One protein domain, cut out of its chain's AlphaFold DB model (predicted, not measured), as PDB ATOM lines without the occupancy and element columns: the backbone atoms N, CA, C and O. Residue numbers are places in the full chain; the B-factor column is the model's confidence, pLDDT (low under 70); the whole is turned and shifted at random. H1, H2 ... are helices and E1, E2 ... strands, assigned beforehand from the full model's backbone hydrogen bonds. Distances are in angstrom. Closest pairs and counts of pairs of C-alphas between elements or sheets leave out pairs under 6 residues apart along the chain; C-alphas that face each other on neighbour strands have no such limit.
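This is residues 38 to 189 of the 229 residues of an uncharacterized protein of Ktedonobacter racemifer DSM 44963 (UniProt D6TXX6). A strongly twisted sheet of four strands has H2 running across it, and beside it stands a loose up-and-down bundle of H4, H5 and H7. H4 lies near the middle and grazes the sheet, while H1 bridges H2 and H7. The printed part has 152 residues with seven named helices and four named strands, in the order H1 H2 E1 E2 H3 H4 E3 E4 H5 H6 H7; the sheet, E1 E2 E4 E3, is antiparallel, and the class is mixed, helices and strands. The whole is compact, with a radius of gyration of the C-alphas of 15.1 A, and spans 43 by 38 by 33 A.

H1, residues 43 to 53, touches H2, residues 64 to 74, at a steep tilt of 63 degrees, opposite ways; their closest C-alphas, of Phe 53 and Gly 64, are 5.0 A apart. H2 is on the sheet at a height of 10.0 A over a local plane fitted to just 6 C-alphas. It is only just over E2, residues 89 to 96, on which 3 of its C-alphas fall, and runs across the strands, at 78 degrees to E2 on the local plane. E1, residues 76 to 80, and E2 form a hairpin, with N 78 and O 91 within hydrogen-bond range at 2.9 A. H3, residues 99 to 103, touches residues 114 to 118 alone of H4, residues 114 to 126; the closest C-alphas, of Cys 103 and Tyr 114, are 5.7 A apart. H4 only grazes the sheet, with residues 121 to 125. E3, residues 131 to 134, and E4, residues 141 to 146, form a hairpin, with N 133 and O 142 2.8 A apart; between E4 and E2, N 94 and O 143 are 2.9 A apart. E2, H3, H4 and E3 make a split strand-helix-strand unit, two strands running the same way with E4 between them, its crossover right-handed. H5, residues 157 to 166, touches residues 122 to 126 alone of H4 at a shallow tilt of 27 degrees, opposite ways, closest at the C-alphas of Ala 126 and Val 160, 5.2 A. H6, residues 168 to 171, touches H5 only at the corner, closest at the C-alphas of Thr 164 and Lys 171, 4.6 A. H7, residues 174 to 189, touches H1 with residues 175 to 179 alone, closest at the C-alphas of Leu 52 and Ala 175, 5.2 A. Every O i to N i+4 pair is within hydrogen-bond range in H1 to H5, 11 of 12 are in H7, and H6 is too short for one.

H1 begins at C-alpha 43 (186.480, 159.736, 255.785). From first to last C-alpha, E2 measures 21.4 A, H4 18.1 A and H7 23.2 A, ending at C-alpha 189 (210.394, 157.884, 257.625).

The C-alphas farthest apart, of Pro 106 and Ile 189, are 48.0 A apart. The printed part has no cut and no long link. Its mean pLDDT is 79.5; residues 54 to 62, 84, 149 to 176 and 179 to 189 are under 70.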
ATOM      1  N   LEU A  38     178.705 166.625 257.493       89.88
ATOM      2  CA  LEU A  38     179.880 165.754 257.582       89.88
ATOM      3  C   LEU A  38     179.973 164.738 256.439       89.88
ATOM      4  O   LEU A  38     181.079 164.300 256.139       89.88
ATOM      5  N   GLN A  39     178.871 164.402 255.760       88.94
ATOM      6  CA  GLN A  39     178.890 163.478 254.611       88.94
ATOM      7  C   GLN A  39     179.730 163.996 253.436       88.94
ATOM      8  O   GLN A  39     180.227 163.209 252.636       88.94
ATOM      9  N   MET A  40     179.919 165.315 253.341       88.44
ATOM     10  CA  MET A  40     180.774 165.937 252.325       88.44
ATOM     11  C   MET A  40     182.265 165.867 252.667       88.44
ATOM     12  O   MET A  40     183.100 166.247 251.850       88.44
ATOM     13  N   VAL A  41     182.614 165.452 253.886       90.38
ATOM     14  CA  VAL A  41     183.998 165.390 254.346       90.38
ATOM     15  C   VAL A  41     184.543 163.987 254.081       90.38
ATOM     16  O   VAL A  41     183.975 163.014 254.578       90.38
ATOM     17  N   PRO A  42     185.666 163.855 253.355       89.81
ATOM     18  CA  PRO A  42     186.368 162.589 253.203       89.81
ATOM     19  C   PRO A  42     186.589 161.878 254.541       89.81
ATOM     20  O   PRO A  42     187.014 162.496 255.521       89.81
ATOM     21  N   VAL A  43     186.362 160.562 254.569       88.50
ATOM     22  CA  VAL A  43     186.480 159.736 255.785       88.50
ATOM     23  C   VAL A  43     187.843 159.917 256.457       88.50
ATOM     24  O   VAL A  43     187.901 160.141 257.662       88.50
ATOM     25  N   ALA A  44     188.927 159.951 255.678       86.06
ATOM     26  CA  ALA A  44     190.276 160.168 256.199       86.06
ATOM     27  C   ALA A  44     190.430 161.506 256.960       86.06
ATOM     28  O   ALA A  44     191.097 161.561 257.994       86.06
ATOM     29  N   LEU A  45     189.773 162.588 256.510       87.88
ATOM     30  CA  LEU A  45     189.766 163.866 257.239       87.88
ATOM     31  C   LEU A  45     188.972 163.754 258.543       87.88
ATOM     32  O   LEU A  45     189.401 164.276 259.573       87.88
ATOM     33  N   LEU A  46     187.827 163.067 258.524       88.69
ATOM     34  CA  LEU A  46     187.021 162.838 259.726       88.69
ATOM     35  C   LEU A  46     187.773 162.007 260.770       88.69
ATOM     36  O   LEU A  46     187.691 162.322 261.961       88.69
ATOM     37  N   GLU A  47     188.530 161.001 260.335       86.75
ATOM     38  CA  GLU A  47     189.401 160.191 261.187       86.75
ATOM     39  C   GLU A  47     190.519 161.032 261.799       86.75
ATOM     40  O   GLU A  47     190.733 160.974 263.009       86.75
ATOM     41  N   GLN A  48     191.183 161.888 261.017       85.06
ATOM     42  CA  GLN A  48     192.199 162.804 261.543       85.06
ATOM     43  C   GLN A  48     191.608 163.774 262.571       85.06
ATOM     44  O   GLN A  48     192.160 163.952 263.660       85.06
ATOM     45  N   VAL A  49     190.442 164.360 262.295       88.62
ATOM     46  CA  VAL A  49     189.716 165.199 263.262       88.62
ATOM     47  C   VAL A  49     189.378 164.396 264.522       88.62
ATOM     48  O   VAL A  49     189.566 164.879 265.644       88.62
ATOM     49  N   GLN A  50     188.943 163.147 264.383       86.75
ATOM     50  CA  GLN A  50     188.668 162.272 265.516       86.75
ATOM     51  C   GLN A  50     189.934 161.926 266.307       86.75
ATOM     52  O   GLN A  50     189.900 161.948 267.531       86.75
ATOM     53  N   GLN A  51     191.078 161.696 265.673       82.19
ATOM     54  CA  GLN A  51     192.348 161.481 266.373       82.19
ATOM     55  C   GLN A  51     192.817 162.750 267.106       82.19
ATOM     56  O   GLN A  51     193.374 162.698 268.207       82.19
ATOM     57  N   LEU A  52     192.552 163.932 266.548       82.12
ATOM     58  CA  LEU A  52     192.915 165.197 267.183       82.12
ATOM     59  C   LEU A  52     192.065 165.506 268.415       82.12
ATOM     60  O   LEU A  52     192.605 166.025 269.396       82.12
ATOM     61  N   PHE A  53     190.773 165.177 268.405       83.81
ATOM     62  CA  PHE A  53     189.819 165.635 269.424       83.81
ATOM     63  C   PHE A  53     189.118 164.505 270.205       83.81
ATOM     64  O   PHE A  53     188.723 164.698 271.345       83.81
ATOM     65  N   GLY A  54     189.022 163.297 269.664       68.50
ATOM     66  CA  GLY A  54     188.204 162.184 270.165       68.50
ATOM     67  C   GLY A  54     188.782 161.360 271.319       68.50
ATOM     68  O   GLY A  54     188.306 160.257 271.562       68.50
ATOM     69  N   PHE A  55     189.789 161.849 272.049       65.56
ATOM     70  CA  PHE A  55     190.336 161.100 273.185       65.56
ATOM     71  C   PHE A  55     189.465 161.287 274.440       65.56
ATOM     72  O   PHE A  55     189.408 162.409 274.955       65.56
ATOM     73  N   PRO A  56     188.887 160.212 275.019       58.91
ATOM     74  CA  PRO A  56     187.961 160.293 276.162       58.91
ATOM     75  C   PRO A  56     188.548 160.985 277.400       58.91
ATOM     76  O   PRO A  56     187.836 161.527 278.243       58.91
ATOM     77  N   GLN A  57     189.877 160.976 277.515       58.34
ATOM     78  CA  GLN A  57     190.614 161.551 278.638       58.34
ATOM     79  C   GLN A  57     190.797 163.078 278.537       58.34
ATOM     80  O   GLN A  57     191.202 163.707 279.514       58.34
ATOM     81  N   ASP A  58     190.526 163.697 277.382       63.72
ATOM     82  CA  ASP A  58     190.612 165.150 277.199       63.72
ATOM     83  C   ASP A  58     189.216 165.782 277.227       63.72
ATOM     84  O   ASP A  58     188.643 166.146 276.202       63.72
ATOM     85  N   ARG A  59     188.687 165.980 278.444       61.72
ATOM     86  CA  ARG A  59     187.388 166.646 278.680       61.72
ATOM     87  C   ARG A  59     187.287 168.056 278.075       61.72
ATOM     88  O   ARG A  59     186.206 168.628 278.047       61.72
ATOM     89  N   ARG A  60     188.400 168.649 277.627       57.75
ATOM     90  CA  ARG A  60     188.460 170.007 277.063       57.75
ATOM     91  C   ARG A  60     188.493 170.024 275.530       57.75
ATOM     92  O   ARG A  60     188.641 171.108 274.963       57.75
ATOM     93  N   CYS A  61     188.460 168.868 274.872       60.91
ATOM     94  CA  CYS A  61     188.494 168.708 273.412       60.91
ATOM     95  C   CYS A  61     187.362 167.799 272.915       60.91
ATOM     96  O   CYS A  61     187.511 167.141 271.895       60.91
ATOM     97  N   LEU A  62     186.242 167.730 273.632       62.12
ATOM     98  CA  LEU A  62     185.154 166.829 273.268       62.12
ATOM     99  C   LEU A  62     184.537 167.260 271.921       62.12
ATOM    100  O   LEU A  62     184.169 168.416 271.731       62.12
ATOM    101  N   ASN A  63     184.435 166.312 270.988       79.38
ATOM    102  CA  ASN A  63     183.643 166.392 269.753       79.38
ATOM    103  C   ASN A  63     184.182 167.307 268.630       79.38
ATOM    104  O   ASN A  63     183.498 168.212 268.156       79.38
ATOM    105  N   GLY A  64     185.391 167.011 268.134       87.38
ATOM    106  CA  GLY A  64     185.963 167.630 266.920       87.38
ATOM    107  C   GLY A  64     185.049 167.588 265.692       87.38
ATOM    108  O   GLY A  64     184.960 168.571 264.962       87.38
ATOM    109  N   GLN A  65     184.332 166.482 265.496       88.88
ATOM    110  CA  GLN A  65     183.396 166.330 264.380       88.88
ATOM    111  C   GLN A  65     182.174 167.246 264.517       88.88
ATOM    112  O   GLN A  65     181.763 167.845 263.533       88.88
ATOM    113  N   VAL A  66     181.646 167.443 265.732       88.69
ATOM    114  CA  VAL A  66     180.535 168.388 265.963       88.69
ATOM    115  C   VAL A  66     180.997 169.814 265.668       88.69
ATOM    116  O   VAL A  66     180.321 170.544 264.949       88.69
ATOM    117  N   PHE A  67     182.196 170.191 266.126       91.25
ATOM    118  CA  PHE A  67     182.795 171.477 265.759       91.25
ATOM    119  C   PHE A  67     182.885 171.662 264.242       91.25
ATOM    120  O   PHE A  67     182.494 172.706 263.720       91.25
ATOM    121  N   LEU A  68     183.374 170.643 263.529       92.56
ATOM    122  CA  LEU A  68     183.480 170.683 262.077       92.56
ATOM    123  C   LEU A  68     182.106 170.779 261.401       92.56
ATOM    124  O   LEU A  68     181.950 171.554 260.467       92.56
ATOM    125  N   ALA A  69     181.095 170.064 261.887       91.94
ATOM    126  CA  ALA A  69     179.748 170.102 261.326       91.94
ATOM    127  C   ALA A  69     179.136 171.510 261.384       91.94
ATOM    128  O   ALA A  69     178.683 172.044 260.371       91.94
ATOM    129  N   HIS A  70     179.195 172.160 262.550       91.19
ATOM    130  CA  HIS A  70     178.736 173.543 262.695       91.19
ATOM    131  C   HIS A  70     179.564 174.511 261.853       91.19
ATOM    132  O   HIS A  70     179.019 175.452 261.280       91.19
ATOM    133  N   TRP A  71     180.877 174.287 261.760       92.50
ATOM    134  CA  TRP A  71     181.746 175.080 260.899       92.50
ATOM    135  C   TRP A  71     181.315 174.994 259.432       92.50
ATOM    136  O   TRP A  71     181.179 176.021 258.773       92.50
ATOM    137  N   LEU A  72     181.066 173.784 258.930       93.12
ATOM    138  CA  LEU A  72     180.635 173.541 257.554       93.12
ATOM    139  C   LEU A  72     179.251 174.126 257.272       93.12
ATOM    140  O   LEU A  72     179.034 174.642 256.182       93.12
ATOM    141  N   ARG A  73     178.351 174.127 258.261       91.44
ATOM    142  CA  ARG A  73     177.018 174.735 258.145       91.44
ATOM    143  C   ARG A  73     177.069 176.241 257.875       91.44
ATOM    144  O   ARG A  73     176.205 176.760 257.177       91.44
ATOM    145  N   VAL A  74     178.046 176.945 258.442       91.69
ATOM    146  CA  VAL A  74     178.200 178.403 258.264       91.69
ATOM    147  C   VAL A  74     179.231 178.772 257.195       91.69
ATOM    148  O   VAL A  74     179.404 179.950 256.876       91.69
ATOM    149  N   ALA A  75     179.936 177.783 256.649       93.31
ATOM    150  CA  ALA A  75     180.866 177.957 255.548       93.31
ATOM    151  C   ALA A  75     180.134 177.912 254.201       93.31
ATOM    152  O   ALA A  75     179.042 177.370 254.068       93.31
ATOM    153  N   HIS A  76     180.767 178.467 253.172       93.56
ATOM    154  CA  HIS A  76     180.309 178.347 251.792       93.56
ATOM    155  C   HIS A  76     181.285 177.490 250.990       93.56
ATOM    156  O   HIS A  76     182.494 177.541 251.215       93.56
ATOM    157  N   LEU A  77     180.774 176.715 250.039       93.69
ATOM    158  CA  LEU A  77     181.595 175.843 249.204       93.69
ATOM    159  C   LEU A  77     182.135 176.603 247.990       93.69
ATOM    160  O   LEU A  77     181.402 177.342 247.332       93.69
ATOM    161  N   LYS A  78     183.420 176.418 247.686       92.31
ATOM    162  CA  LYS A  78     184.077 176.961 246.489       92.31
ATOM    163  C   LYS A  78     185.052 175.954 245.904       92.31
ATOM    164  O   LYS A  78     185.627 175.158 246.638       92.31
ATOM    165  N   GLN A  79     185.276 176.041 244.596       91.19
ATOM    166  CA  GLN A  79     186.401 175.370 243.951       91.19
ATOM    167  C   GLN A  79     187.592 176.325 243.889       91.19
ATOM    168  O   GLN A  79     187.506 177.382 243.265       91.19
ATOM    169  N   ILE A  80     188.671 175.998 244.598       85.56
ATOM    170  CA  ILE A  80     189.856 176.853 244.747       85.56
ATOM    171  C   ILE A  80     191.103 175.973 244.678       85.56
ATOM    172  O   ILE A  80     191.130 174.888 245.253       85.56
ATOM    173  N   SER A  81     192.146 176.445 243.998       82.69
ATOM    174  CA  SER A  81     193.480 175.848 244.099       82.69
ATOM    175  C   SER A  81     194.153 176.368 245.377       82.69
ATOM    176  O   SER A  81     194.394 177.570 245.511       82.69
ATOM    177  N   LEU A  82     194.359 175.485 246.360       75.38
ATOM    178  CA  LEU A  82     195.000 175.835 247.638       75.38
ATOM    179  C   LEU A  82     196.529 175.730 247.580       75.38
ATOM    180  O   LEU A  82     197.211 176.394 248.362       75.38
ATOM    181  N   VAL A  83     197.053 174.913 246.666       73.06
ATOM    182  CA  VAL A  83     198.480 174.632 246.499       73.06
ATOM    183  C   VAL A  83     198.890 175.024 245.078       73.06
ATOM    184  O   VAL A  83     198.181 174.690 244.127       73.06
ATOM    185  N   PRO A  84     200.022 175.730 244.896       68.12
ATOM    186  CA  PRO A  84     200.541 176.015 243.565       68.12
ATOM    187  C   PRO A  84     200.697 174.725 242.757       68.12
ATOM    188  O   PRO A  84     201.192 173.732 243.277       68.12
ATOM    189  N   HIS A  85     200.312 174.760 241.482       72.44
ATOM    190  CA  HIS A  85     200.392 173.623 240.554       72.44
ATOM    191  C   HIS A  85     199.389 172.479 240.795       72.44
ATOM    192  O   HIS A  85     199.363 171.543 240.000       72.44
ATOM    193  N   GLU A  86     198.510 172.575 241.797       76.75
ATOM    194  CA  GLU A  86     197.352 171.684 241.926       76.75
ATOM    195  C   GLU A  86     196.103 172.272 241.255       76.75
ATOM    196  O   GLU A  86     195.884 173.490 241.232       76.75
ATOM    197  N   GLY A  87     195.254 171.388 240.724       81.44
ATOM    198  CA  GLY A  87     193.950 171.766 240.184       81.44
ATOM    199  C   GLY A  87     193.008 172.340 241.256       81.44
ATOM    200  O   GLY A  87     193.236 172.162 242.456       81.44
ATOM    201  N   PRO A  88     191.930 173.041 240.856       85.56
ATOM    202  CA  PRO A  88     190.909 173.486 241.794       85.56
ATOM    203  C   PRO A  88     190.304 172.299 242.547       85.56
ATOM    204  O   PRO A  88     189.872 171.322 241.942       85.56
ATOM    205  N   GLN A  89     190.235 172.414 243.869       86.38
ATOM    206  CA  GLN A  89     189.591 171.436 244.740       86.38
ATOM    207  C   GLN A  89     188.363 172.041 245.407       86.38
ATOM    208  O   GLN A  89     188.279 173.259 245.584       86.38
ATOM    209  N   LEU A  90     187.406 171.195 245.794       90.81
ATOM    210  CA  LEU A  90     186.264 171.630 246.591       90.81
ATOM    211  C   LEU A  90     186.727 171.959 248.016       90.81
ATOM    212  O   LEU A  90     187.375 171.152 248.685       90.81
ATOM    213  N   VAL A  91     186.395 173.161 248.471       91.06
ATOM    214  CA  VAL A  91     186.846 173.728 249.742       91.06
ATOM    215  C   VAL A  91     185.675 174.417 250.432       91.06
ATOM    216  O   VAL A  91     184.947 175.198 249.817       91.06
ATOM    217  N   ALA A  92     185.528 174.179 251.731       94.31
ATOM    218  CA  ALA A  92     184.659 174.957 252.597       94.31
ATOM    219  C   ALA A  92     185.381 176.227 253.063       94.31
ATOM    220  O   ALA A  92     186.455 176.184 253.667       94.31
ATOM    221  N   VAL A  93     184.779 177.376 252.780       93.94
ATOM    222  CA  VAL A  93     185.355 178.697 253.009       93.94
ATOM    223  C   VAL A  93     184.538 179.435 254.059       93.94
ATOM    224  O   VAL A  93     183.326 179.598 253.926       93.94
ATOM    225  N   LEU A  94     185.209 179.939 255.090       95.31
ATOM    226  CA  LEU A  94     184.595 180.781 256.111       95.31
ATOM    227  C   LEU A  94     185.371 182.090 256.242       95.31
ATOM    228  O   LEU A  94     186.544 182.090 256.610       95.31
ATOM    229  N   THR A  95     184.714 183.215 255.965       94.31
ATOM    230  CA  THR A  95     185.292 184.552 256.161       94.31
ATOM    231  C   THR A  95     184.660 185.200 257.380       94.31
ATOM    232  O   THR A  95     183.449 185.390 257.427       94.31
ATOM    233  N   ILE A  96     185.485 185.566 258.361       94.44
ATOM    234  CA  ILE A  96     185.045 186.218 259.596       94.44
ATOM    235  C   ILE A  96     185.803 187.525 259.818       94.44
ATOM    236  O   ILE A  96     187.033 187.564 259.781       94.44
ATOM    237  N   GLN A  97     185.075 188.603 260.105       91.88
ATOM    238  CA  GLN A  97     185.685 189.899 260.426       91.88
ATOM    239  C   GLN A  97     186.426 189.851 261.766       91.88
ATOM    240  O   GLN A  97     187.572 190.279 261.882       91.88
ATOM    241  N   SER A  98     185.773 189.277 262.776       92.00
ATOM    242  CA  SER A  98     186.309 189.098 264.118       92.00
ATOM    243  C   SER A  98     185.813 187.779 264.683       92.00
ATOM    244  O   SER A  98     184.613 187.522 264.708       92.00
ATOM    245  N   LEU A  99     186.735 186.957 265.184       93.12
ATOM    246  CA  LEU A  99     186.378 185.684 265.806       93.12
ATOM    247  C   LEU A  99     185.521 185.879 267.061       93.12
ATOM    248  O   LEU A  99     184.657 185.058 267.347       93.12
ATOM    249  N   ARG A 100     185.724 186.986 267.789       93.44
ATOM    250  CA  ARG A 100     184.873 187.340 268.928       93.44
ATOM    251  C   ARG A 100     183.452 187.642 268.461       93.44
ATOM    252  O   ARG A 100     182.535 187.046 268.999       93.44
ATOM    253  N   ALA A 101     183.305 188.498 267.447       91.69
ATOM    254  CA  ALA A 101     181.994 188.849 266.904       91.69
ATOM    255  C   ALA A 101     181.267 187.621 266.340       91.69
ATOM    256  O   ALA A 101     180.081 187.460 266.579       91.69
ATOM    257  N   PHE A 102     181.996 186.728 265.665       94.00
ATOM    258  CA  PHE A 102     181.464 185.461 265.169       94.00
ATOM    259  C   PHE A 102     180.878 184.594 266.296       94.00
ATOM    260  O   PHE A 102     179.740 184.159 266.187       94.00
ATOM    261  N   CYS A 103     181.611 184.404 267.400       93.50
ATOM    262  CA  CYS A 103     181.149 183.558 268.510       93.50
ATOM    263  C   CYS A 103     180.019 184.188 269.343       93.50
ATOM    264  O   CYS A 103     179.388 183.487 270.122       93.50
ATOM    265  N   THR A 104     179.817 185.505 269.258       91.75
ATOM    266  CA  THR A 104     178.773 186.224 270.010       91.75
ATOM    267  C   THR A 104     177.618 186.677 269.121       91.75
ATOM    268  O   THR A 104     176.755 187.414 269.588       91.75
ATOM    269  N   SER A 105     177.629 186.327 267.832       90.31
ATOM    270  CA  SER A 105     176.614 186.786 266.891       90.31
ATOM    271  C   SER A 105     175.302 186.050 267.151       90.31
ATOM    272  O   SER A 105     175.287 184.828 267.030       90.31
ATOM    273  N   PRO A 106     174.184 186.745 267.424       86.69
ATOM    274  CA  PRO A 106     172.892 186.087 267.611       86.69
ATOM    275  C   PRO A 106     172.346 185.484 266.308       86.69
ATOM    276  O   PRO A 106     171.472 184.630 266.343       86.69
ATOM    277  N   SER A 107     172.862 185.916 265.151       85.12
ATOM    278  CA  SER A 107     172.462 185.395 263.839       85.12
ATOM    279  C   SER A 107     173.049 184.022 263.506       85.12
ATOM    280  O   SER A 107     172.639 183.408 262.524       85.12
ATOM    281  N   LEU A 108     174.030 183.553 264.277       81.69
ATOM    282  CA  LEU A 108     174.683 182.270 264.067       81.69
ATOM    283  C   LEU A 108     174.445 181.413 265.302       81.69
ATOM    284  O   LEU A 108     174.829 181.791 266.405       81.69
ATOM    285  N   VAL A 109     173.855 180.235 265.110       82.12
ATOM    286  CA  VAL A 109     173.737 179.223 266.165       82.12
ATOM    287  C   VAL A 109     175.120 178.594 266.368       82.12
ATOM    288  O   VAL A 109     175.439 177.526 265.844       82.12
ATOM    289  N   TRP A 110     176.006 179.339 267.034       89.88
ATOM    290  CA  TRP A 110     177.375 178.930 267.323       89.88
ATOM    291  C   TRP A 110     177.499 178.538 268.801       89.88
ATOM    292  O   TRP A 110     177.527 179.413 269.667       89.88
ATOM    293  N   PRO A 111     177.598 177.236 269.124       88.31
ATOM    294  CA  PRO A 111     177.470 176.770 270.505       88.31
ATOM    295  C   PRO A 111     178.757 176.924 271.332       88.31
ATOM    296  O   PRO A 111     178.763 176.647 272.531       88.31
ATOM    297  N   TRP A 112     179.871 177.356 270.726       89.62
ATOM    298  CA  TRP A 112     181.152 177.481 271.425       89.62
ATOM    299  C   TRP A 112     181.530 178.920 271.736       89.62
ATOM    300  O   TRP A 112     181.470 179.819 270.901       89.62
ATOM    301  N   CYS A 113     182.082 179.115 272.930       90.44
ATOM    302  CA  CYS A 113     182.693 180.383 273.290       90.44
ATOM    303  C   CYS A 113     183.959 180.675 272.459       90.44
ATOM    304  O   CYS A 113     184.546 179.801 271.804       90.44
ATOM    305  N   TYR A 114     184.423 181.923 272.539       91.94
ATOM    306  CA  TYR A 114     185.622 182.401 271.844       91.94
ATOM    307  C   TYR A 114     186.866 181.537 272.106       91.94
ATOM    308  O   TYR A 114     187.606 181.220 271.170       91.94
ATOM    309  N   ASP A 115     187.104 181.138 273.357       89.06
ATOM    310  CA  ASP A 115     188.313 180.398 273.731       89.06
ATOM    311  C   ASP A 115     188.326 178.987 273.140       89.06
ATOM    312  O   ASP A 115     189.335 178.565 272.566       89.06
ATOM    313  N   THR A 116     187.194 178.281 273.220       88.38
ATOM    314  CA  THR A 116     187.038 176.950 272.623       88.38
ATOM    315  C   THR A 116     187.165 177.028 271.108       88.38
ATOM    316  O   THR A 116     187.968 176.302 270.526       88.38
ATOM    317  N   THR A 117     186.491 177.984 270.471       92.25
ATOM    318  CA  THR A 117     186.575 178.177 269.019       92.25
ATOM    319  C   THR A 117     188.009 178.456 268.571       92.25
ATOM    320  O   THR A 117     188.528 177.815 267.658       92.25
ATOM    321  N   THR A 118     188.703 179.359 269.268       91.06
ATOM    322  CA  THR A 118     190.107 179.679 268.977       91.06
ATOM    323  C   THR A 118     191.004 178.453 269.121       91.06
ATOM    324  O   THR A 118     191.912 178.255 268.311       91.06
ATOM    325  N   LYS A 119     190.771 177.626 270.145       86.88
ATOM    326  CA  LYS A 119     191.533 176.398 270.382       86.88
ATOM    327  C   LYS A 119     191.363 175.407 269.230       86.88
ATOM    328  O   LYS A 119     192.376 174.927 268.732       86.88
ATOM    329  N   TYR A 120     190.134 175.136 268.791       90.62
ATOM    330  CA  TYR A 120     189.865 174.178 267.708       90.62
ATOM    331  C   TYR A 120     190.469 174.654 266.388       90.62
ATOM    332  O   TYR A 120     191.229 173.912 265.772       90.62
ATOM    333  N   ILE A 121     190.252 175.924 266.025       91.56
ATOM    334  CA  ILE A 121     190.871 176.548 264.844       91.56
ATOM    335  C   ILE A 121     192.398 176.400 264.875       91.56
ATOM    336  O   ILE A 121     193.003 176.037 263.871       91.56
ATOM    337  N   SER A 122     193.026 176.672 266.023       86.06
ATOM    338  CA  SER A 122     194.487 176.602 266.155       86.06
ATOM    339  C   SER A 122     195.013 175.171 266.023       86.06
ATOM    340  O   SER A 122     196.079 174.963 265.454       86.06
ATOM    341  N   VAL A 123     194.284 174.185 266.554       85.31
ATOM    342  CA  VAL A 123     194.647 172.764 266.439       85.31
ATOM    343  C   VAL A 123     194.506 172.286 264.995       85.31
ATOM    344  O   VAL A 123     195.428 171.659 264.490       85.31
ATOM    345  N   LEU A 124     193.402 172.619 264.319       88.38
ATOM    346  CA  LEU A 124     193.187 172.265 262.912       88.38
ATOM    347  C   LEU A 124     194.242 172.903 261.997       88.38
ATOM    348  O   LEU A 124     194.755 172.239 261.105       88.38
ATOM    349  N   GLN A 125     194.618 174.160 262.256       86.00
ATOM    350  CA  GLN A 125     195.721 174.831 261.554       86.00
ATOM    351  C   GLN A 125     197.049 174.118 261.748       86.00
ATOM    352  O   GLN A 125     197.746 173.844 260.780       86.00
ATOM    353  N   ALA A 126     197.392 173.803 262.998       79.50
ATOM    354  CA  ALA A 126     198.627 173.093 263.301       79.50
ATOM    355  C   ALA A 126     198.682 171.722 262.621       79.50
ATOM    356  O   ALA A 126     199.753 171.296 262.213       79.50
ATOM    357  N   ALA A 127     197.540 171.044 262.504       79.75
ATOM    358  CA  ALA A 127     197.423 169.752 261.845       79.75
ATOM    359  C   ALA A 127     197.397 169.834 260.306       79.75
ATOM    360  O   ALA A 127     197.236 168.807 259.658       79.75
ATOM    361  N   GLY A 128     197.499 171.031 259.712       81.44
ATOM    362  CA  GLY A 128     197.396 171.215 258.260       81.44
ATOM    363  C   GLY A 128     196.000 170.949 257.688       81.44
ATOM    364  O   GLY A 128     195.855 170.773 256.485       81.44
ATOM    365  N   LEU A 129     194.961 170.938 258.528       87.69
ATOM    366  CA  LEU A 129     193.573 170.698 258.110       87.69
ATOM    367  C   LEU A 129     192.811 171.990 257.806       87.69
ATOM    368  O   LEU A 129     191.687 171.954 257.317       87.69
ATOM    369  N   LEU A 130     193.384 173.147 258.145       89.81
ATOM    370  CA  LEU A 130     192.730 174.441 257.986       89.81
ATOM    371  C   LEU A 130     193.746 175.510 257.581       89.81
ATOM    372  O   LEU A 130     194.615 175.873 258.376       89.81
ATOM    373  N   LEU A 131     193.600 176.084 256.386       87.69
ATOM    374  CA  LEU A 131     194.402 177.231 255.958       87.69
ATOM    375  C   LEU A 131     193.776 178.520 256.480       87.69
ATOM    376  O   LEU A 131     192.562 178.705 256.416       87.69
ATOM    377  N   LYS A 132     194.611 179.449 256.945       90.25
ATOM    378  CA  LYS A 132     194.193 180.784 257.381       90.25
ATOM    379  C   LYS A 132     194.875 181.854 256.551       90.25
ATOM    380  O   LYS A 132     196.095 181.980 256.595       90.25
ATOM    381  N   VAL A 133     194.079 182.699 255.914       87.94
ATOM    382  CA  VAL A 133     194.554 183.853 255.152       87.94
ATOM    383  C   VAL A 133     194.021 185.127 255.793       87.94
ATOM    384  O   VAL A 133     192.817 185.298 255.996       87.94
ATOM    385  N   LYS A 134     194.934 186.035 256.148       87.94
ATOM    386  CA  LYS A 134     194.557 187.388 256.564       87.94
ATOM    387  C   LYS A 134     194.184 188.183 255.322       87.94
ATOM    388  O   LYS A 134     194.998 188.290 254.410       87.94
ATOM    389  N   GLN A 135     192.982 188.739 255.316       89.75
ATOM    390  CA  GLN A 135     192.519 189.599 254.236       89.75
ATOM    391  C   GLN A 135     193.009 191.043 254.452       89.75
ATOM    392  O   GLN A 135     193.489 191.370 255.550       89.75
ATOM    393  N   PRO A 136     192.906 191.919 253.436       89.06
ATOM    394  CA  PRO A 136     193.178 193.345 253.579       89.06
ATOM    395  C   PRO A 136     192.438 193.987 254.763       89.06
ATOM    396  O   PRO A 136     191.448 193.459 255.283       89.06
ATOM    397  N   LYS A 137     192.933 195.144 255.217       86.00
ATOM    398  CA  LYS A 137     192.419 195.833 256.411       86.00
ATOM    399  C   LYS A 137     190.898 196.029 256.308       86.00
ATOM    400  O   LYS A 137     190.412 196.606 255.347       86.00
ATOM    401  N   GLY A 138     190.167 195.545 257.315       85.31
ATOM    402  CA  GLY A 138     188.700 195.624 257.381       85.31
ATOM    403  C   GLY A 138     187.948 194.420 256.799       85.31
ATOM    404  O   GLY A 138     186.780 194.242 257.122       85.31
ATOM    405  N   MET A 139     188.599 193.543 256.028       87.25
ATOM    406  CA  MET A 139     187.943 192.383 255.397       87.25
ATOM    407  C   MET A 139     187.970 191.109 256.255       87.25
ATOM    408  O   MET A 139     187.303 190.124 255.942       87.25
ATOM    409  N   GLY A 140     188.721 191.119 257.357       91.62
ATOM    410  CA  GLY A 140     188.759 190.017 258.312       91.62
ATOM    411  C   GLY A 140     189.779 188.930 257.986       91.62
ATOM    412  O   GLY A 140     190.901 189.183 257.549       91.62
ATOM    413  N   THR A 141     189.418 187.692 258.297       93.44
ATOM    414  CA  THR A 141     190.229 186.499 258.068       93.44
ATOM    415  C   THR A 141     189.396 185.455 257.349       93.44
ATOM    416  O   THR A 141     188.285 185.152 257.786       93.44
ATOM    417  N   THR A 142     189.961 184.873 256.298       93.75
ATOM    418  CA  THR A 142     189.362 183.746 255.590       93.75
ATOM    419  C   THR A 142     190.046 182.456 255.999       93.75
ATOM    420  O   THR A 142     191.270 182.387 256.122       93.75
ATOM    421  N   TYR A 143     189.232 181.439 256.221       94.56
ATOM    422  CA  TYR A 143     189.648 180.101 256.567       94.56
ATOM    423  C   TYR A 143     189.176 179.142 255.481       94.56
ATOM    424  O   TYR A 143     188.039 179.253 255.021       94.56
ATOM    425  N   TYR A 144     190.041 178.210 255.098       92.25
ATOM    426  CA  TYR A 144     189.781 177.238 254.045       92.25
ATOM    427  C   TYR A 144     189.958 175.834 254.611       92.25
ATOM    428  O   TYR A 144     191.039 175.500 255.101       92.25
ATOM    429  N   PHE A 145     188.894 175.041 254.552       91.94
ATOM    430  CA  PHE A 145     188.879 173.634 254.925       91.94
ATOM    431  C   PHE A 145     188.682 172.784 253.652       91.94
ATOM    432  O   PHE A 145     187.609 172.844 253.047       91.94
ATOM    433  N   PRO A 146     189.704 172.057 253.192       89.69
ATOM    434  CA  PRO A 146     189.635 171.216 251.993       89.69
ATOM    435  C   PRO A 146     188.685 170.019 252.167       89.69
ATOM    436  O   PRO A 146     188.610 169.436 253.243       89.69
ATOM    437  N   LEU A 147     187.970 169.641 251.100       89.44
ATOM    438  CA  LEU A 147     186.973 168.556 251.099       89.44
ATOM    439  C   LEU A 147     187.307 167.403 250.135       89.44
ATOM    440  O   LEU A 147     186.436 166.589 249.854       89.44
ATOM    441  N   THR A 148     188.526 167.323 249.588       77.75
ATOM    442  CA  THR A 148     188.822 166.356 248.503       77.75
ATOM    443  C   THR A 148     190.022 165.428 248.726       77.75
ATOM    444  O   THR A 148     189.999 164.329 248.184       77.75
ATOM    445  N   SER A 149     191.009 165.779 249.562       63.81
ATOM    446  CA  SER A 149     192.227 164.956 249.762       63.81
ATOM    447  C   SER A 149     192.758 165.038 251.201       63.81
ATOM    448  O   SER A 149     192.370 165.947 251.919       63.81
ATOM    449  N   THR A 150     193.648 164.130 251.627       56.22
ATOM    450  CA  THR A 150     194.417 164.167 252.901       56.22
ATOM    451  C   THR A 150     195.892 163.827 252.666       56.22
ATOM    452  O   THR A 150     196.129 162.834 251.978       56.22
ATOM    453  N   PRO A 151     196.867 164.496 253.320       56.38
ATOM    454  CA  PRO A 151     196.809 165.853 253.868       56.38
ATOM    455  C   PRO A 151     196.851 166.877 252.724       56.38
ATOM    456  O   PRO A 151     197.537 166.690 251.730       56.38
ATOM    457  N   CYS A 152     196.106 167.966 252.847       59.75
ATOM    458  CA  CYS A 152     195.844 168.890 251.732       59.75
ATOM    459  C   CYS A 152     196.602 170.214 251.852       59.75
ATOM    460  O   CYS A 152     196.526 171.053 250.960       59.75
ATOM    461  N   LEU A 153     197.337 170.416 252.948       63.50
ATOM    462  CA  LEU A 153     198.245 171.541 253.130       63.50
ATOM    463  C   LEU A 153     199.548 171.008 253.736       63.50
ATOM    464  O   LEU A 153     199.481 170.204 254.671       63.50
ATOM    465  N   PRO A 154     200.726 171.452 253.264       59.34
ATOM    466  CA  PRO A 154     201.988 171.063 253.872       59.34
ATOM    467  C   PRO A 154     201.987 171.506 255.336       59.34
ATOM    468  O   PRO A 154     201.870 172.697 255.646       59.34
ATOM    469  N   VAL A 155     202.078 170.538 256.249       62.56
ATOM    470  CA  VAL A 155     202.129 170.815 257.683       62.56
ATOM    471  C   VAL A 155     203.464 171.491 257.978       62.56
ATOM    472  O   VAL A 155     204.511 170.857 258.069       62.56
ATOM    473  N   CYS A 156     203.447 172.815 258.100       59.72
ATOM    474  CA  CYS A 156     204.660 173.571 258.356       59.72
ATOM    475  C   CYS A 156     205.066 173.394 259.828       59.72
ATOM    476  O   CYS A 156     204.430 173.943 260.731       59.72
ATOM    477  N   VAL A 157     206.147 172.647 260.073       59.62
ATOM    478  CA  VAL A 157     206.735 172.425 261.411       59.62
ATOM    479  C   VAL A 157     206.942 173.752 262.157       59.62
ATOM    480  O   VAL A 157     206.671 173.854 263.356       59.62
ATOM    481  N   GLU A 158     207.315 174.815 261.439       58.31
ATOM    482  CA  GLU A 158     207.465 176.160 261.998       58.31
ATOM    483  C   GLU A 158     206.143 176.743 262.518       58.31
ATOM    484  O   GLU A 158     206.132 177.417 263.548       58.31
ATOM    485  N   GLN A 159     205.004 176.475 261.868       63.22
ATOM    486  CA  GLN A 159     203.693 176.929 262.346       63.22
ATOM    487  C   GLN A 159     203.295 176.220 263.646       63.22
ATOM    488  O   GLN A 159     202.776 176.862 264.565       63.22
ATOM    489  N   VAL A 160     203.603 174.927 263.775       61.78
ATOM    490  CA  VAL A 160     203.389 174.165 265.016       61.78
ATOM    491  C   VAL A 160     204.286 174.696 266.143       61.78
ATOM    492  O   VAL A 160     203.812 174.923 267.264       61.78
ATOM    493  N   GLN A 161     205.550 175.012 265.850       61.50
ATOM    494  CA  GLN A 161     206.468 175.661 266.797       61.50
ATOM    495  C   GLN A 161     206.029 177.089 267.181       61.50
ATOM    496  O   GLN A 161     206.121 177.499 268.343       61.50
ATOM    497  N   GLN A 162     205.479 177.867 266.247       63.06
ATOM    498  CA  GLN A 162     204.954 179.209 266.529       63.06
ATOM    499  C   GLN A 162     203.696 179.167 267.408       63.06
ATOM    500  O   GLN A 162     203.535 179.995 268.310       63.06
ATOM    501  N   LEU A 163     202.804 178.198 267.192       59.28
ATOM    502  CA  LEU A 163     201.602 178.022 268.011       59.28
ATOM    503  C   LEU A 163     201.937 177.555 269.434       59.28
ATOM    504  O   LEU A 163     201.334 178.031 270.401       59.28
ATOM    505  N   THR A 164     202.927 176.674 269.580       58.66
ATOM    506  CA  THR A 164     203.393 176.190 270.889       58.66
ATOM    507  C   THR A 164     204.206 177.231 271.664       58.66
ATOM    508  O   THR A 164     204.140 177.246 272.896       58.66
ATOM    509  N   SER A 165     204.913 178.145 270.991       56.12
ATOM    510  CA  SER A 165     205.685 179.222 271.637       56.12
ATOM    511  C   SER A 165     204.836 180.427 272.061       56.12
ATOM    512  O   SER A 165     205.074 180.998 273.125       56.12
ATOM    513  N   ARG A 166     203.809 180.806 271.287       56.31
ATOM    514  CA  ARG A 166     203.048 182.052 271.518       56.31
ATOM    515  C   ARG A 166     202.000 181.992 272.631       56.31
ATOM    516  O   ARG A 166     201.658 183.035 273.183       56.31
ATOM    517  N   ARG A 167     201.443 180.823 272.966       57.31
ATOM    518  CA  ARG A 167     200.373 180.713 273.979       57.31
ATOM    519  C   ARG A 167     200.636 179.572 274.963       57.31
ATOM    520  O   ARG A 167     200.520 178.398 274.620       57.31
ATOM    521  N   LYS A 168     200.887 179.910 276.237       57.50
ATOM    522  CA  LYS A 168     201.101 178.931 277.330       57.50
ATOM    523  C   LYS A 168     199.951 177.916 277.468       57.50
ATOM    524  O   LYS A 168     200.200 176.756 277.785       57.50
ATOM    525  N   SER A 169     198.707 178.332 277.208       56.47
ATOM    526  CA  SER A 169     197.521 177.459 277.243       56.47
ATOM    527  C   SER A 169     197.486 176.447 276.095       56.47
ATOM    528  O   SER A 169     197.048 175.314 276.275       56.47
ATOM    529  N   VAL A 170     198.011 176.841 274.937       58.09
ATOM    530  CA  VAL A 170     198.060 176.051 273.704       58.09
ATOM    531  C   VAL A 170     199.194 175.021 273.775       58.09
ATOM    532  O   VAL A 170     198.971 173.860 273.452       58.09
ATOM    533  N   LYS A 171     200.348 175.369 274.364       59.75
ATOM    534  CA  LYS A 171     201.456 174.433 274.670       59.75
ATOM    535  C   LYS A 171     201.040 173.227 275.533       59.75
ATOM    536  O   LYS A 171     201.649 172.160 275.472       59.75
ATOM    537  N   ARG A 172     200.009 173.390 276.369       64.19
ATOM    538  CA  ARG A 172     199.454 172.313 277.212       64.19
ATOM    539  C   ARG A 172     198.370 171.490 276.508       64.19
ATOM    540  O   ARG A 172     197.896 170.517 277.090       64.19
ATOM    541  N   SER A 173     197.972 171.857 275.289       64.94
ATOM    542  CA  SER A 173     196.977 171.118 274.515       64.94
ATOM    543  C   SER A 173     197.514 169.736 274.153       64.94
ATOM    544  O   SER A 173     198.513 169.618 273.445       64.94
ATOM    545  N   ARG A 174     196.834 168.682 274.615       69.31
ATOM    546  CA  ARG A 174     197.182 167.300 274.255       69.31
ATOM    547  C   ARG A 174     197.004 167.059 272.755       69.31
ATOM    548  O   ARG A 174     197.820 166.364 272.166       69.31
ATOM    549  N   ALA A 175     196.019 167.709 272.133       68.19
ATOM    550  CA  ALA A 175     195.808 167.653 270.688       68.19
ATOM    551  C   ALA A 175     197.017 168.172 269.891       68.19
ATOM    552  O   ALA A 175     197.437 167.532 268.938       68.19
ATOM    553  N   LEU A 176     197.648 169.272 270.319       68.25
ATOM    554  CA  LEU A 176     198.848 169.780 269.637       68.25
ATOM    555  C   LEU A 176     200.089 168.929 269.869       68.25
ATOM    556  O   LEU A 176     200.934 168.830 268.983       68.25
ATOM    557  N   ARG A 177     200.200 168.293 271.039       72.12
ATOM    558  CA  ARG A 177     201.261 167.306 271.270       72.12
ATOM    559  C   ARG A 177     201.131 166.125 270.313       72.12
ATOM    560  O   ARG A 177     202.146 165.662 269.820       72.12
ATOM    561  N   ARG A 178     199.904 165.694 270.006       71.19
ATOM    562  CA  ARG A 178     199.652 164.648 269.002       71.19
ATOM    563  C   ARG A 178     200.058 165.086 267.598       71.19
ATOM    564  O   ARG A 178     200.741 164.329 266.928       71.19
ATOM    565  N   VAL A 179     199.718 166.313 267.195       69.69
ATOM    566  CA  VAL A 179     200.195 166.886 265.920       69.69
ATOM    567  C   VAL A 179     201.724 166.879 265.853       69.69
ATOM    568  O   VAL A 179     202.292 166.469 264.851       69.69
ATOM    569  N   SER A 180     202.387 167.293 266.938       69.75
ATOM    570  CA  SER A 180     203.856 167.323 266.999       69.75
ATOM    571  C   SER A 180     204.455 165.914 266.903       69.75
ATOM    572  O   SER A 180     205.360 165.699 266.110       69.75
ATOM    573  N   ALA A 181     203.897 164.939 267.630       68.75
ATOM    574  CA  ALA A 181     204.345 163.547 267.581       68.75
ATOM    575  C   ALA A 181     204.123 162.896 266.203       68.75
ATOM    576  O   ALA A 181     204.982 162.160 265.731       68.75
ATOM    577  N   HIS A 182     203.000 163.190 265.537       67.75
ATOM    578  CA  HIS A 182     202.745 162.715 264.175       67.75
ATOM    579  C   HIS A 182     203.761 163.298 263.185       67.75
ATOM    580  O   HIS A 182     204.244 162.578 262.318       67.75
ATOM    581  N   LEU A 183     204.113 164.582 263.323       66.88
ATOM    582  CA  LEU A 183     205.135 165.219 262.485       66.88
ATOM    583  C   LEU A 183     206.519 164.600 262.677       66.88
ATOM    584  O   LEU A 183     207.216 164.350 261.697       66.88
ATOM    585  N   GLU A 184     206.905 164.338 263.927       65.06
ATOM    586  CA  GLU A 184     208.163 163.663 264.261       65.06
ATOM    587  C   GLU A 184     208.212 162.251 263.658       65.06
ATOM    588  O   GLU A 184     209.219 161.875 263.065       65.06
ATOM    589  N   GLN A 185     207.109 161.498 263.715       62.25
ATOM    590  CA  GLN A 185     207.014 160.167 263.107       62.25
ATOM    591  C   GLN A 185     207.132 160.200 261.580       62.25
ATOM    592  O   GLN A 185     207.835 159.368 261.017       62.25
ATOM    593  N   THR A 186     206.501 161.166 260.906       57.31
ATOM    594  CA  THR A 186     206.637 161.318 259.449       57.31
ATOM    595  C   THR A 186     208.041 161.760 259.030       57.31
ATOM    596  O   THR A 186     208.547 161.273 258.025       57.31
ATOM    597  N   ALA A 187     208.715 162.605 259.819       56.31
ATOM    598  CA  ALA A 187     210.078 163.058 259.525       56.31
ATOM    599  C   ALA A 187     211.133 161.943 259.672       56.31
ATOM    600  O   ALA A 187     212.146 161.958 258.980       56.31
ATOM    601  N   CYS A 188     210.901 160.957 260.546       44.69
ATOM    602  CA  CYS A 188     211.787 159.800 260.694       44.69
ATOM    603  C   CYS A 188     211.684 158.791 259.537       44.69
ATOM    604  O   CYS A 188     212.603 157.998 259.365       44.69
ATOM    605  N   ILE A 189     210.601 158.810 258.753       51.34
ATOM    606  CA  ILE A 189     210.394 157.884 257.625       51.34
ATOM    607  C   ILE A 189     211.089 158.395 256.349       51.34
ATOM    608  O   ILE A 189     211.543 157.596 255.538       51.34
TER     609      ILE A 189